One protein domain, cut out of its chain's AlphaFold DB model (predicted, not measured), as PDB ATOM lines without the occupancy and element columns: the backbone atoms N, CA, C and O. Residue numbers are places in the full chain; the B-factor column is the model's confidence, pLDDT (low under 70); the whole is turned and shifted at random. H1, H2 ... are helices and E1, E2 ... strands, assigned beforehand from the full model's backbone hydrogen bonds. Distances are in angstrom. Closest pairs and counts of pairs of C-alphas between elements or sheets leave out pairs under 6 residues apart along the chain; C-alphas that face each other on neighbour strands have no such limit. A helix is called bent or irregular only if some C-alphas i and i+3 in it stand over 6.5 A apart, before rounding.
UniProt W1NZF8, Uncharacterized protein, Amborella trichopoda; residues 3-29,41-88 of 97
ATOM      1  N   LEU A   3      36.085  24.073 -30.824       87.69
ATOM      2  CA  LEU A   3      34.736  24.350 -30.303       87.69
ATOM      3  C   LEU A   3      34.668  24.473 -28.769       87.69
ATOM      4  O   LEU A   3      33.952  25.334 -28.266       87.69
ATOM      5  N   GLU A   4      35.459  23.692 -28.028       90.38
ATOM      6  CA  GLU A   4      35.563  23.817 -26.562       90.38
ATOM      7  C   GLU A   4      36.146  25.173 -26.151       90.38
ATOM      8  O   GLU A   4      35.710  25.766 -25.170       90.38
ATOM      9  N   SER A   5      37.108  25.704 -26.918       89.69
ATOM     10  CA  SER A   5      37.693  27.023 -26.624       89.69
ATOM     11  C   SER A   5      36.677  28.166 -26.749       89.69
ATOM     12  O   SER A   5      36.857  29.217 -26.139       89.69
ATOM     13  N   TYR A   6      35.590  27.933 -27.493       87.44
ATOM     14  CA  TYR A   6      34.457  28.842 -27.646       87.44
ATOM     15  C   TYR A   6      33.254  28.478 -26.747       87.44
ATOM     16  O   TYR A   6      32.243  29.174 -26.802       87.44
ATOM     17  N   GLY A   7      33.332  27.421 -25.926       92.56
ATOM     18  CA  GLY A   7      32.234  26.970 -25.052       92.56
ATOM     19  C   GLY A   7      31.006  26.437 -25.803       92.56
ATOM     20  O   GLY A   7      29.871  26.580 -25.341       92.56
ATOM     21  N   VAL A   8      31.214  25.905 -27.011       90.62
ATOM     22  CA  VAL A   8      30.158  25.427 -27.920       90.62
ATOM     23  C   VAL A   8      30.354  23.961 -28.326       90.62
ATOM     24  O   VAL A   8      29.817  23.505 -29.333       90.62
ATOM     25  N   GLU A   9      31.083  23.193 -27.520       93.69
ATOM     26  CA  GLU A   9      31.385  21.768 -27.718       93.69
ATOM     27  C   GLU A   9      30.144  20.876 -27.855       93.69
ATOM     28  O   GLU A   9      30.205  19.822 -28.486       93.69
ATOM     29  N   LYS A  10      28.987  21.329 -27.357       94.50
ATOM     30  CA  LYS A  10      27.694  20.656 -27.551       94.50
ATOM     31  C   LYS A  10      27.301  20.464 -29.024       94.50
ATOM     32  O   LYS A  10      26.408  19.672 -29.294       94.50
ATOM     33  N   TYR A  11      27.925  21.190 -29.957       91.44
ATOM     34  CA  TYR A  11      27.681  21.068 -31.399       91.44
ATOM     35  C   TYR A  11      28.707  20.188 -32.131       91.44
ATOM     36  O   TYR A  11      28.673  20.147 -33.359       91.44
ATOM     37  N   ASN A  12      29.615  19.495 -31.431       90.75
ATOM     38  CA  ASN A  12      30.624  18.636 -32.070       90.75
ATOM     39  C   ASN A  12      29.983  17.592 -33.003       90.75
ATOM     40  O   ASN A  12      30.347  17.525 -34.176       90.75
ATOM     41  N   ASP A  13      28.990  16.847 -32.512       93.56
ATOM     42  CA  ASP A  13      28.325  15.782 -33.279       93.56
ATOM     43  C   ASP A  13      27.573  16.335 -34.501       93.56
ATOM     44  O   ASP A  13      27.575  15.743 -35.581       93.56
ATOM     45  N   ASP A  14      26.942  17.505 -34.356       93.12
ATOM     46  CA  ASP A  14      26.245  18.175 -35.457       93.12
ATOM     47  C   ASP A  14      27.223  18.686 -36.515       93.12
ATOM     48  O   ASP A  14      26.965  18.542 -37.714       93.12
ATOM     49  N   LEU A  15      28.355  19.253 -36.090       89.06
ATOM     50  CA  LEU A  15      29.404  19.681 -37.003       89.06
ATOM     51  C   LEU A  15      29.957  18.479 -37.770       89.06
ATOM     52  O   LEU A  15      30.045  18.539 -38.993       89.06
ATOM     53  N   GLU A  16      30.267  17.375 -37.089       89.81
ATOM     54  CA  GLU A  16      30.751  16.150 -37.732       89.81
ATOM     55  C   GLU A  16      29.741  15.618 -38.758       89.81
ATOM     56  O   GLU A  16      30.099  15.357 -39.907       89.81
ATOM     57  N   ARG A  17      28.460  15.542 -38.382       93.69
ATOM     58  CA  ARG A  17      27.383  15.030 -39.240       93.69
ATOM     59  C   ARG A  17      27.108  15.893 -40.472       93.69
ATOM     60  O   ARG A  17      26.642  15.374 -41.485       93.69
ATOM     61  N   THR A  18      27.318  17.205 -40.379       90.50
ATOM     62  CA  THR A  18      26.958  18.167 -41.438       90.50
ATOM     63  C   THR A  18      28.152  18.644 -42.264       90.50
ATOM     64  O   THR A  18      27.962  19.284 -43.302       90.50
ATOM     65  N   THR A  19      29.378  18.320 -41.843       90.44
ATOM     66  CA  THR A  19      30.596  18.714 -42.554       90.44
ATOM     67  C   THR A  19      30.695  18.001 -43.895       90.44
ATOM     68  O   THR A  19      30.724  16.775 -43.983       90.44
ATOM     69  N   ASN A  20      30.826  18.797 -44.954       92.31
ATOM     70  CA  ASN A  20      31.160  18.311 -46.285       92.31
ATOM     71  C   ASN A  20      32.644  18.537 -46.562       92.31
ATOM     72  O   ASN A  20      33.166  19.634 -46.360       92.31
ATOM     73  N   TYR A  21      33.308  17.511 -47.086       91.88
ATOM     74  CA  TYR A  21      34.718  17.571 -47.452       91.88
ATOM     75  C   TYR A  21      34.857  17.850 -48.948       91.88
ATOM     76  O   TYR A  21      34.260  17.167 -49.780       91.88
ATOM     77  N   HIS A  22      35.669  18.846 -49.299       93.94
ATOM     78  CA  HIS A  22      36.024  19.137 -50.684       93.94
ATOM     79  C   HIS A  22      37.524  18.949 -50.876       93.94
ATOM     80  O   HIS A  22      38.328  19.584 -50.196       93.94
ATOM     81  N   PHE A  23      37.896  18.091 -51.822       96.12
ATOM     82  CA  PHE A  23      39.284  17.857 -52.188       96.12
ATOM     83  C   PHE A  23      39.582  18.482 -53.548       96.12
ATOM     84  O   PHE A  23      38.843  18.277 -54.512       96.12
ATOM     85  N   ARG A  24      40.686  19.229 -53.631       95.38
ATOM     86  CA  ARG A  24      41.145  19.873 -54.861       95.38
ATOM     87  C   ARG A  24      42.630  19.604 -55.068       95.38
ATOM     88  O   ARG A  24      43.434  19.864 -54.181       95.38
ATOM     89  N   MET A  25      42.985  19.159 -56.270       96.94
ATOM     90  CA  MET A  25      44.368  19.137 -56.748       96.94
ATOM     91  C   MET A  25      44.573  20.270 -57.742       96.94
ATOM     92  O   MET A  25      43.743  20.483 -58.626       96.94
ATOM     93  N   MET A  26      45.678  20.993 -57.596       94.88
ATOM     94  CA  MET A  26      46.013  22.133 -58.444       94.88
ATOM     95  C   MET A  26      47.423  21.958 -58.989       94.88
ATOM     96  O   MET A  26      48.311  21.462 -58.301       94.88
ATOM     97  N   LYS A  27      47.617  22.371 -60.240       94.12
ATOM     98  CA  LYS A  27      48.926  22.452 -60.880       94.12
ATOM     99  C   LYS A  27      49.025  23.801 -61.571       94.12
ATOM    100  O   LYS A  27      48.212  24.100 -62.444       94.12
ATOM    101  N   TYR A  28      50.035  24.576 -61.204       92.44
ATOM    102  CA  TYR A  28      50.329  25.861 -61.824       92.44
ATOM    103  C   TYR A  28      51.474  25.706 -62.823       92.44
ATOM    104  O   TYR A  28      52.391  24.906 -62.630       92.44
ATOM    105  N   THR A  29      51.407  26.444 -63.927       89.94
ATOM    106  CA  THR A  29      52.487  26.510 -64.917       89.94
ATOM    107  C   THR A  29      53.373  27.708 -64.628       89.94
ATOM    108  O   THR A  29      52.858  28.783 -64.324       89.94
ATOM    109  N   HIS A  41      43.257  34.051 -58.626       92.75
ATOM    110  CA  HIS A  41      42.811  35.373 -58.189       92.75
ATOM    111  C   HIS A  41      42.824  35.466 -56.660       92.75
ATOM    112  O   HIS A  41      42.597  34.465 -55.980       92.75
ATOM    113  N   ASP A  42      43.054  36.663 -56.133       94.69
ATOM    114  CA  ASP A  42      43.020  36.944 -54.699       94.69
ATOM    115  C   ASP A  42      41.632  36.573 -54.151       94.69
ATOM    116  O   ASP A  42      40.606  36.974 -54.701       94.69
ATOM    117  N   HIS A  43      41.578  35.758 -53.101       94.81
ATOM    118  CA  HIS A  43      40.315  35.288 -52.536       94.81
ATOM    119  C   HIS A  43      40.489  34.846 -51.083       94.81
ATOM    120  O   HIS A  43      41.601  34.601 -50.618       94.81
ATOM    121  N   SER A  44      39.357  34.709 -50.394       94.06
ATOM    122  CA  SER A  44      39.230  33.919 -49.173       94.06
ATOM    123  C   SER A  44      38.499  32.609 -49.470       94.06
ATOM    124  O   SER A  44      37.647  32.533 -50.367       94.06
ATOM    125  N   ASP A  45      38.825  31.568 -48.711       93.19
ATOM    126  CA  ASP A  45      38.120  30.295 -48.793       93.19
ATOM    127  C   ASP A  45      36.723  30.424 -48.188       93.19
ATOM    128  O   ASP A  45      36.549  30.932 -47.086       93.19
ATOM    129  N   LYS A  46      35.699  29.920 -48.887       91.38
ATOM    130  CA  LYS A  46      34.310  29.950 -48.392       91.38
ATOM    131  C   LYS A  46      33.995  28.864 -47.367       91.38
ATOM    132  O   LYS A  46      32.958  28.931 -46.714       91.38
ATOM    133  N   ASN A  47      34.854  27.857 -47.244       91.12
ATOM    134  CA  ASN A  47      34.671  26.749 -46.312       91.12
ATOM    135  C   ASN A  47      34.962  27.180 -44.857       91.12
ATOM    136  O   ASN A  47      35.138  28.361 -44.561       91.12
ATOM    137  N   MET A  48      34.942  26.223 -43.930       90.31
ATOM    138  CA  MET A  48      35.299  26.466 -42.531       90.31
ATOM    139  C   MET A  48      36.822  26.472 -42.326       90.31
ATOM    140  O   MET A  48      37.363  27.330 -41.633       90.31
ATOM    141  N   MET A  49      37.511  25.505 -42.926       92.00
ATOM    142  CA  MET A  49      38.947  25.297 -42.789       92.00
ATOM    143  C   MET A  49      39.482  24.623 -44.052       92.00
ATOM    144  O   MET A  49      38.856  23.691 -44.566       92.00
ATOM    145  N   THR A  50      40.670  25.035 -44.491       94.69
ATOM    146  CA  THR A  50      41.428  24.361 -45.548       94.69
ATOM    147  C   THR A  50      42.731  23.822 -44.975       94.69
ATOM    148  O   THR A  50      43.443  24.514 -44.250       94.69
ATOM    149  N   ILE A  51      43.060  22.580 -45.336       95.81
ATOM    150  CA  ILE A  51      44.383  21.992 -45.129       95.81
ATOM    151  C   ILE A  51      45.054  21.935 -46.497       95.81
ATOM    152  O   ILE A  51      44.602  21.217 -47.390       95.81
ATOM    153  N   LEU A  52      46.124  22.700 -46.662       95.88
ATOM    154  CA  LEU A  52      46.866  22.813 -47.904       95.88
ATOM    155  C   LEU A  52      48.229  22.130 -47.766       95.88
ATOM    156  O   LEU A  52      49.080  22.526 -46.966       95.88
ATOM    157  N   CYS A  53      48.433  21.110 -48.596       94.94
ATOM    158  CA  CYS A  53      49.733  20.506 -48.844       94.94
ATOM    159  C   CYS A  53      50.318  21.141 -50.109       94.94
ATOM    160  O   CYS A  53      49.700  21.071 -51.173       94.94
ATOM    161  N   GLN A  54      51.479  21.777 -49.983       92.81
ATOM    162  CA  GLN A  54      52.175  22.433 -51.088       92.81
ATOM    163  C   GLN A  54      53.547  21.795 -51.326       92.81
ATOM    164  O   GLN A  54      54.136  21.192 -50.426       92.81
ATOM    165  N   ASP A  55      54.045  21.919 -52.553       92.75
ATOM    166  CA  ASP A  55      55.408  21.520 -52.896       92.75
ATOM    167  C   ASP A  55      56.437  22.550 -52.387       92.75
ATOM    168  O   ASP A  55      56.118  23.458 -51.620       92.75
ATOM    169  N   GLN A  56      57.702  22.385 -52.777       93.44
ATOM    170  CA  GLN A  56      58.793  23.276 -52.368       93.44
ATOM    171  C   GLN A  56      59.051  24.420 -53.369       93.44
ATOM    172  O   GLN A  56      60.064  25.105 -53.249       93.44
ATOM    173  N   VAL A  57      58.178  24.621 -54.364       92.38
ATOM    174  CA  VAL A  57      58.333  25.685 -55.376       92.38
ATOM    175  C   VAL A  57      57.896  27.040 -54.813       92.38
ATOM    176  O   VAL A  57      58.506  28.062 -55.124       92.38
ATOM    177  N   GLY A  58      56.876  27.053 -53.951       90.69
ATOM    178  CA  GLY A  58      56.306  28.273 -53.375       90.69
ATOM    179  C   GLY A  58      55.302  28.966 -54.298       90.69
ATOM    180  O   GLY A  58      54.752  28.358 -55.214       90.69
ATOM    181  N   GLY A  59      55.033  30.245 -54.025       92.25
ATOM    182  CA  GLY A  59      54.065  31.065 -54.769       92.25
ATOM    183  C   GLY A  59      52.730  31.294 -54.055       92.25
ATOM    184  O   GLY A  59      51.913  32.071 -54.542       92.25
ATOM    185  N   LEU A  60      52.511  30.662 -52.898       94.94
ATOM    186  CA  LEU A  60      51.428  31.039 -51.996       94.94
ATOM    187  C   LEU A  60      51.789  32.337 -51.270       94.94
ATOM    188  O   LEU A  60      52.840  32.425 -50.633       94.94
ATOM    189  N   GLU A  61      50.886  33.308 -51.312       95.88
ATOM    190  CA  GLU A  61      50.986  34.554 -50.558       95.88
ATOM    191  C   GLU A  61      49.720  34.757 -49.722       95.88
ATOM    192  O   GLU A  61      48.624  34.360 -50.121       95.88
ATOM    193  N   VAL A  62      49.876  35.376 -48.553       95.62
ATOM    194  CA  VAL A  62      48.773  35.768 -47.670       95.62
ATOM    195  C   VAL A  62      48.730  37.279 -47.538       95.62
ATOM    196  O   VAL A  62      49.768  37.928 -47.408       95.62
ATOM    197  N   GLN A  63      47.523  37.835 -47.561       95.62
ATOM    198  CA  GLN A  63      47.318  39.260 -47.360       95.62
ATOM    199  C   GLN A  63      47.098  39.565 -45.876       95.62
ATOM    200  O   GLN A  63      46.255  38.951 -45.219       95.62
ATOM    201  N   PHE A  64      47.830  40.538 -45.344       92.81
ATOM    202  CA  PHE A  64      47.617  41.075 -44.007       92.81
ATOM    203  C   PHE A  64      46.527  42.154 -43.996       92.81
ATOM    204  O   PHE A  64      46.103  42.673 -45.027       92.81
ATOM    205  N   LYS A  65      46.067  42.527 -42.795       91.19
ATOM    206  CA  LYS A  65      45.005  43.535 -42.608       91.19
ATOM    207  C   LYS A  65      45.360  44.920 -43.158       91.19
ATOM    208  O   LYS A  65      44.457  45.697 -43.445       91.19
ATOM    209  N   ASP A  66      46.647  45.232 -43.280       95.25
ATOM    210  CA  ASP A  66      47.146  46.476 -43.875       95.25
ATOM    211  C   ASP A  66      47.193  46.433 -45.416       95.25
ATOM    212  O   ASP A  66      47.610  47.399 -46.054       95.25
ATOM    213  N   GLY A  67      46.752  45.325 -46.022       94.56
ATOM    214  CA  GLY A  67      46.731  45.106 -47.463       94.56
ATOM    215  C   GLY A  67      48.053  44.599 -48.040       94.56
ATOM    216  O   GLY A  67      48.088  44.279 -49.232       94.56
ATOM    217  N   SER A  68      49.113  44.495 -47.231       95.81
ATOM    218  CA  SER A  68      50.396  43.943 -47.666       95.81
ATOM    219  C   SER A  68      50.308  42.432 -47.883       95.81
ATOM    220  O   SER A  68      49.544  41.737 -47.214       95.81
ATOM    221  N   TRP A  69      51.086  41.924 -48.836       95.69
ATOM    222  CA  TRP A  69      51.173  40.498 -49.148       95.69
ATOM    223  C   TRP A  69      52.486  39.928 -48.626       95.69
ATOM    224  O   TRP A  69      53.531  40.574 -48.712       95.69
ATOM    225  N   SER A  70      52.432  38.716 -48.086       94.06
ATOM    226  CA  SER A  70      53.599  38.017 -47.565       94.06
ATOM    227  C   SER A  70      53.660  36.588 -48.090       94.06
ATOM    228  O   SER A  70      52.646  35.884 -48.044       94.06
ATOM    229  N   PRO A  71      54.825  36.137 -48.582       95.19
ATOM    230  CA  PRO A  71      54.976  34.779 -49.070       95.19
ATOM    231  C   PRO A  71      54.914  33.782 -47.915       95.19
ATOM    232  O   PRO A  71      55.564  33.944 -46.880       95.19
ATOM    233  N   VAL A  72      54.182  32.692 -48.124       94.50
ATOM    234  CA  VAL A  72      54.214  31.538 -47.229       94.50
ATOM    235  C   VAL A  72      55.360  30.642 -47.673       94.50
ATOM    236  O   VAL A  72      55.245  29.911 -48.656       94.50
ATOM    237  N   VAL A  73      56.480  30.713 -46.955       93.62
ATOM    238  CA  VAL A  73      57.674  29.913 -47.259       93.62
ATOM    239  C   VAL A  73      57.344  28.424 -47.092       93.62
ATOM    240  O   VAL A  73      56.987  28.010 -45.984       93.62
ATOM    241  N   PRO A  74      57.459  27.599 -48.152       91.88
ATOM    242  CA  PRO A  74      57.252  26.167 -48.026       91.88
ATOM    243  C   PRO A  74      58.240  25.550 -47.041       91.88
ATOM    244  O   PRO A  74      59.428  25.870 -47.042       91.88
ATOM    245  N   SER A  75      57.747  24.635 -46.210       90.75
ATOM    246  CA  SER A  75      58.576  23.858 -45.295       90.75
ATOM    247  C   SER A  75      58.285  22.374 -45.482       90.75
ATOM    248  O   SER A  75      57.125  21.948 -45.493       90.75
ATOM    249  N   GLY A  76      59.333  21.579 -45.694       90.81
ATOM    250  CA  GLY A  76      59.214  20.140 -45.914       90.81
ATOM    251  C   GLY A  76      58.502  19.447 -44.749       90.81
ATOM    252  O   GLY A  76      58.867  19.632 -43.593       90.81
ATOM    253  N   GLY A  77      57.475  18.652 -45.059       88.94
ATOM    254  CA  GLY A  77      56.679  17.940 -44.052       88.94
ATOM    255  C   GLY A  77      55.676  18.809 -43.284       88.94
ATOM    256  O   GLY A  77      55.039  18.307 -42.361       88.94
ATOM    257  N   SER A  78      55.514  20.083 -43.654       92.06
ATOM    258  CA  SER A  78      54.508  20.973 -43.066       92.06
ATOM    259  C   SER A  78      53.218  21.017 -43.889       92.06
ATOM    260  O   SER A  78      53.211  20.748 -45.092       92.06
ATOM    261  N   LEU A  79      52.123  21.383 -43.223       93.88
ATOM    262  CA  LEU A  79      50.837  21.692 -43.841       93.88
ATOM    263  C   LEU A  79      50.475  23.136 -43.511       93.88
ATOM    264  O   LEU A  79      50.688  23.590 -42.385       93.88
ATOM    265  N   VAL A  80      49.895  23.841 -44.477       94.69
ATOM    266  CA  VAL A  80      49.307  25.159 -44.244       94.69
ATOM    267  C   VAL A  80      47.845  24.954 -43.869       94.69
ATOM    268  O   VAL A  80      47.110  24.283 -44.588       94.69
ATOM    269  N   ILE A  81      47.426  25.519 -42.740       94.12
ATOM    270  CA  ILE A  81      46.030  25.493 -42.299       94.12
ATOM    271  C   ILE A  81      45.495  26.916 -42.378       94.12
ATOM    272  O   ILE A  81      46.060  27.822 -41.766       94.12
ATOM    273  N   THR A  82      44.413  27.116 -43.126       92.50
ATOM    274  CA  THR A  82      43.714  28.404 -43.216       92.50
ATOM    275  C   THR A  82      42.293  28.274 -42.686       92.50
ATOM    276  O   THR A  82      41.680  27.204 -42.731       92.50
ATOM    277  N   ILE A  83      41.781  29.380 -42.155       92.50
ATOM    278  CA  ILE A  83      40.412  29.505 -41.663       92.50
ATOM    279  C   ILE A  83      39.608  30.259 -42.716       92.50
ATOM    280  O   ILE A  83      40.008  31.347 -43.133       92.50
ATOM    281  N   GLY A  84      38.503  29.664 -43.156       91.44
ATOM    282  CA  GLY A  84      37.647  30.243 -44.182       91.44
ATOM    283  C   GLY A  84      36.501  31.077 -43.612       91.44
ATOM    284  O   GLY A  84      36.258  31.135 -42.403       91.44
ATOM    285  N   ASP A  85      35.769  31.719 -44.516       91.75
ATOM    286  CA  ASP A  85      34.716  32.684 -44.205       91.75
ATOM    287  C   ASP A  85      33.608  32.091 -43.323       91.75
ATOM    288  O   ASP A  85      33.068  32.790 -42.471       91.75
ATOM    289  N   THR A  86      33.278  30.801 -43.485       87.94
ATOM    290  CA  THR A  86      32.204  30.160 -42.702       87.94
ATOM    291  C   THR A  86      32.554  30.070 -41.216       87.94
ATOM    292  O   THR A  86      31.665  30.106 -40.370       87.94
ATOM    293  N   PHE A  87      33.841  29.975 -40.877       84.25
ATOM    294  CA  PHE A  87      34.275  29.977 -39.481       84.25
ATOM    295  C   PHE A  87      34.343  31.398 -38.899       84.25
ATOM    296  O   PHE A  87      34.270  31.579 -37.685       84.25
ATOM    297  N   MET A  88      34.433  32.425 -39.752       72.56
ATOM    298  CA  MET A  88      34.375  33.831 -39.351       72.56
ATOM    299  C   MET A  88      32.929  34.280 -39.078       72.56
ATOM    300  O   MET A  88      32.410  35.197 -39.711       72.56
TER     301      MET A  88
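AT A GLANCE: This is residues 3 to 29 and 41 to 88 of the 97 residues of an uncharacterized protein of Amborella trichopoda (UniProt W1NZF8). With little regular structure, the model is mostly loops: a short helix, H1, at one end, a ribbon of two strands, E1 and E4, near the middle, and the small hairpin E2 and E3 toward the other end. The 75 printed residues hold, in order, H1, E1, E2, E3 and E4, with 24 residues in these elements, mixed in class. Both two-stranded sheets are antiparallel. The whole is loose, radius of gyration of the C-alphas 15.1 A, spanning 43 by 30 by 24 A.

HOW THE PARTS SIT: H1, residues 9 to 18, is irregular, with C-alphas 10 and 13 7.5 A apart; 4 of its 6 O i to N i+4 pairs are within hydrogen-bond range. E1, residues 49 to 52, and E4, residues 80 to 83, are antiparallel at 162 degrees; N 52 and O 80 are 2.8 A apart. E2, residues 61 to 63, and E3, residues 69 to 71, form a hairpin; N 62 and O 70 are 2.9 A apart. H1 is apart from E2, E3 and E4.

IN THESE COORDINATES: H1 measures 14.9 A from C-alpha 9 at (31.385, 21.768, -27.718); E1 9.7 A; E4 10.2 A, ending at C-alpha 83 (40.412, 29.505, -41.663).

THE WHOLE: Residues 30 to 40 are not printed, a gap of 14.7 A between C-alphas 29 and 41. No printed residue is under 70 in pLDDT.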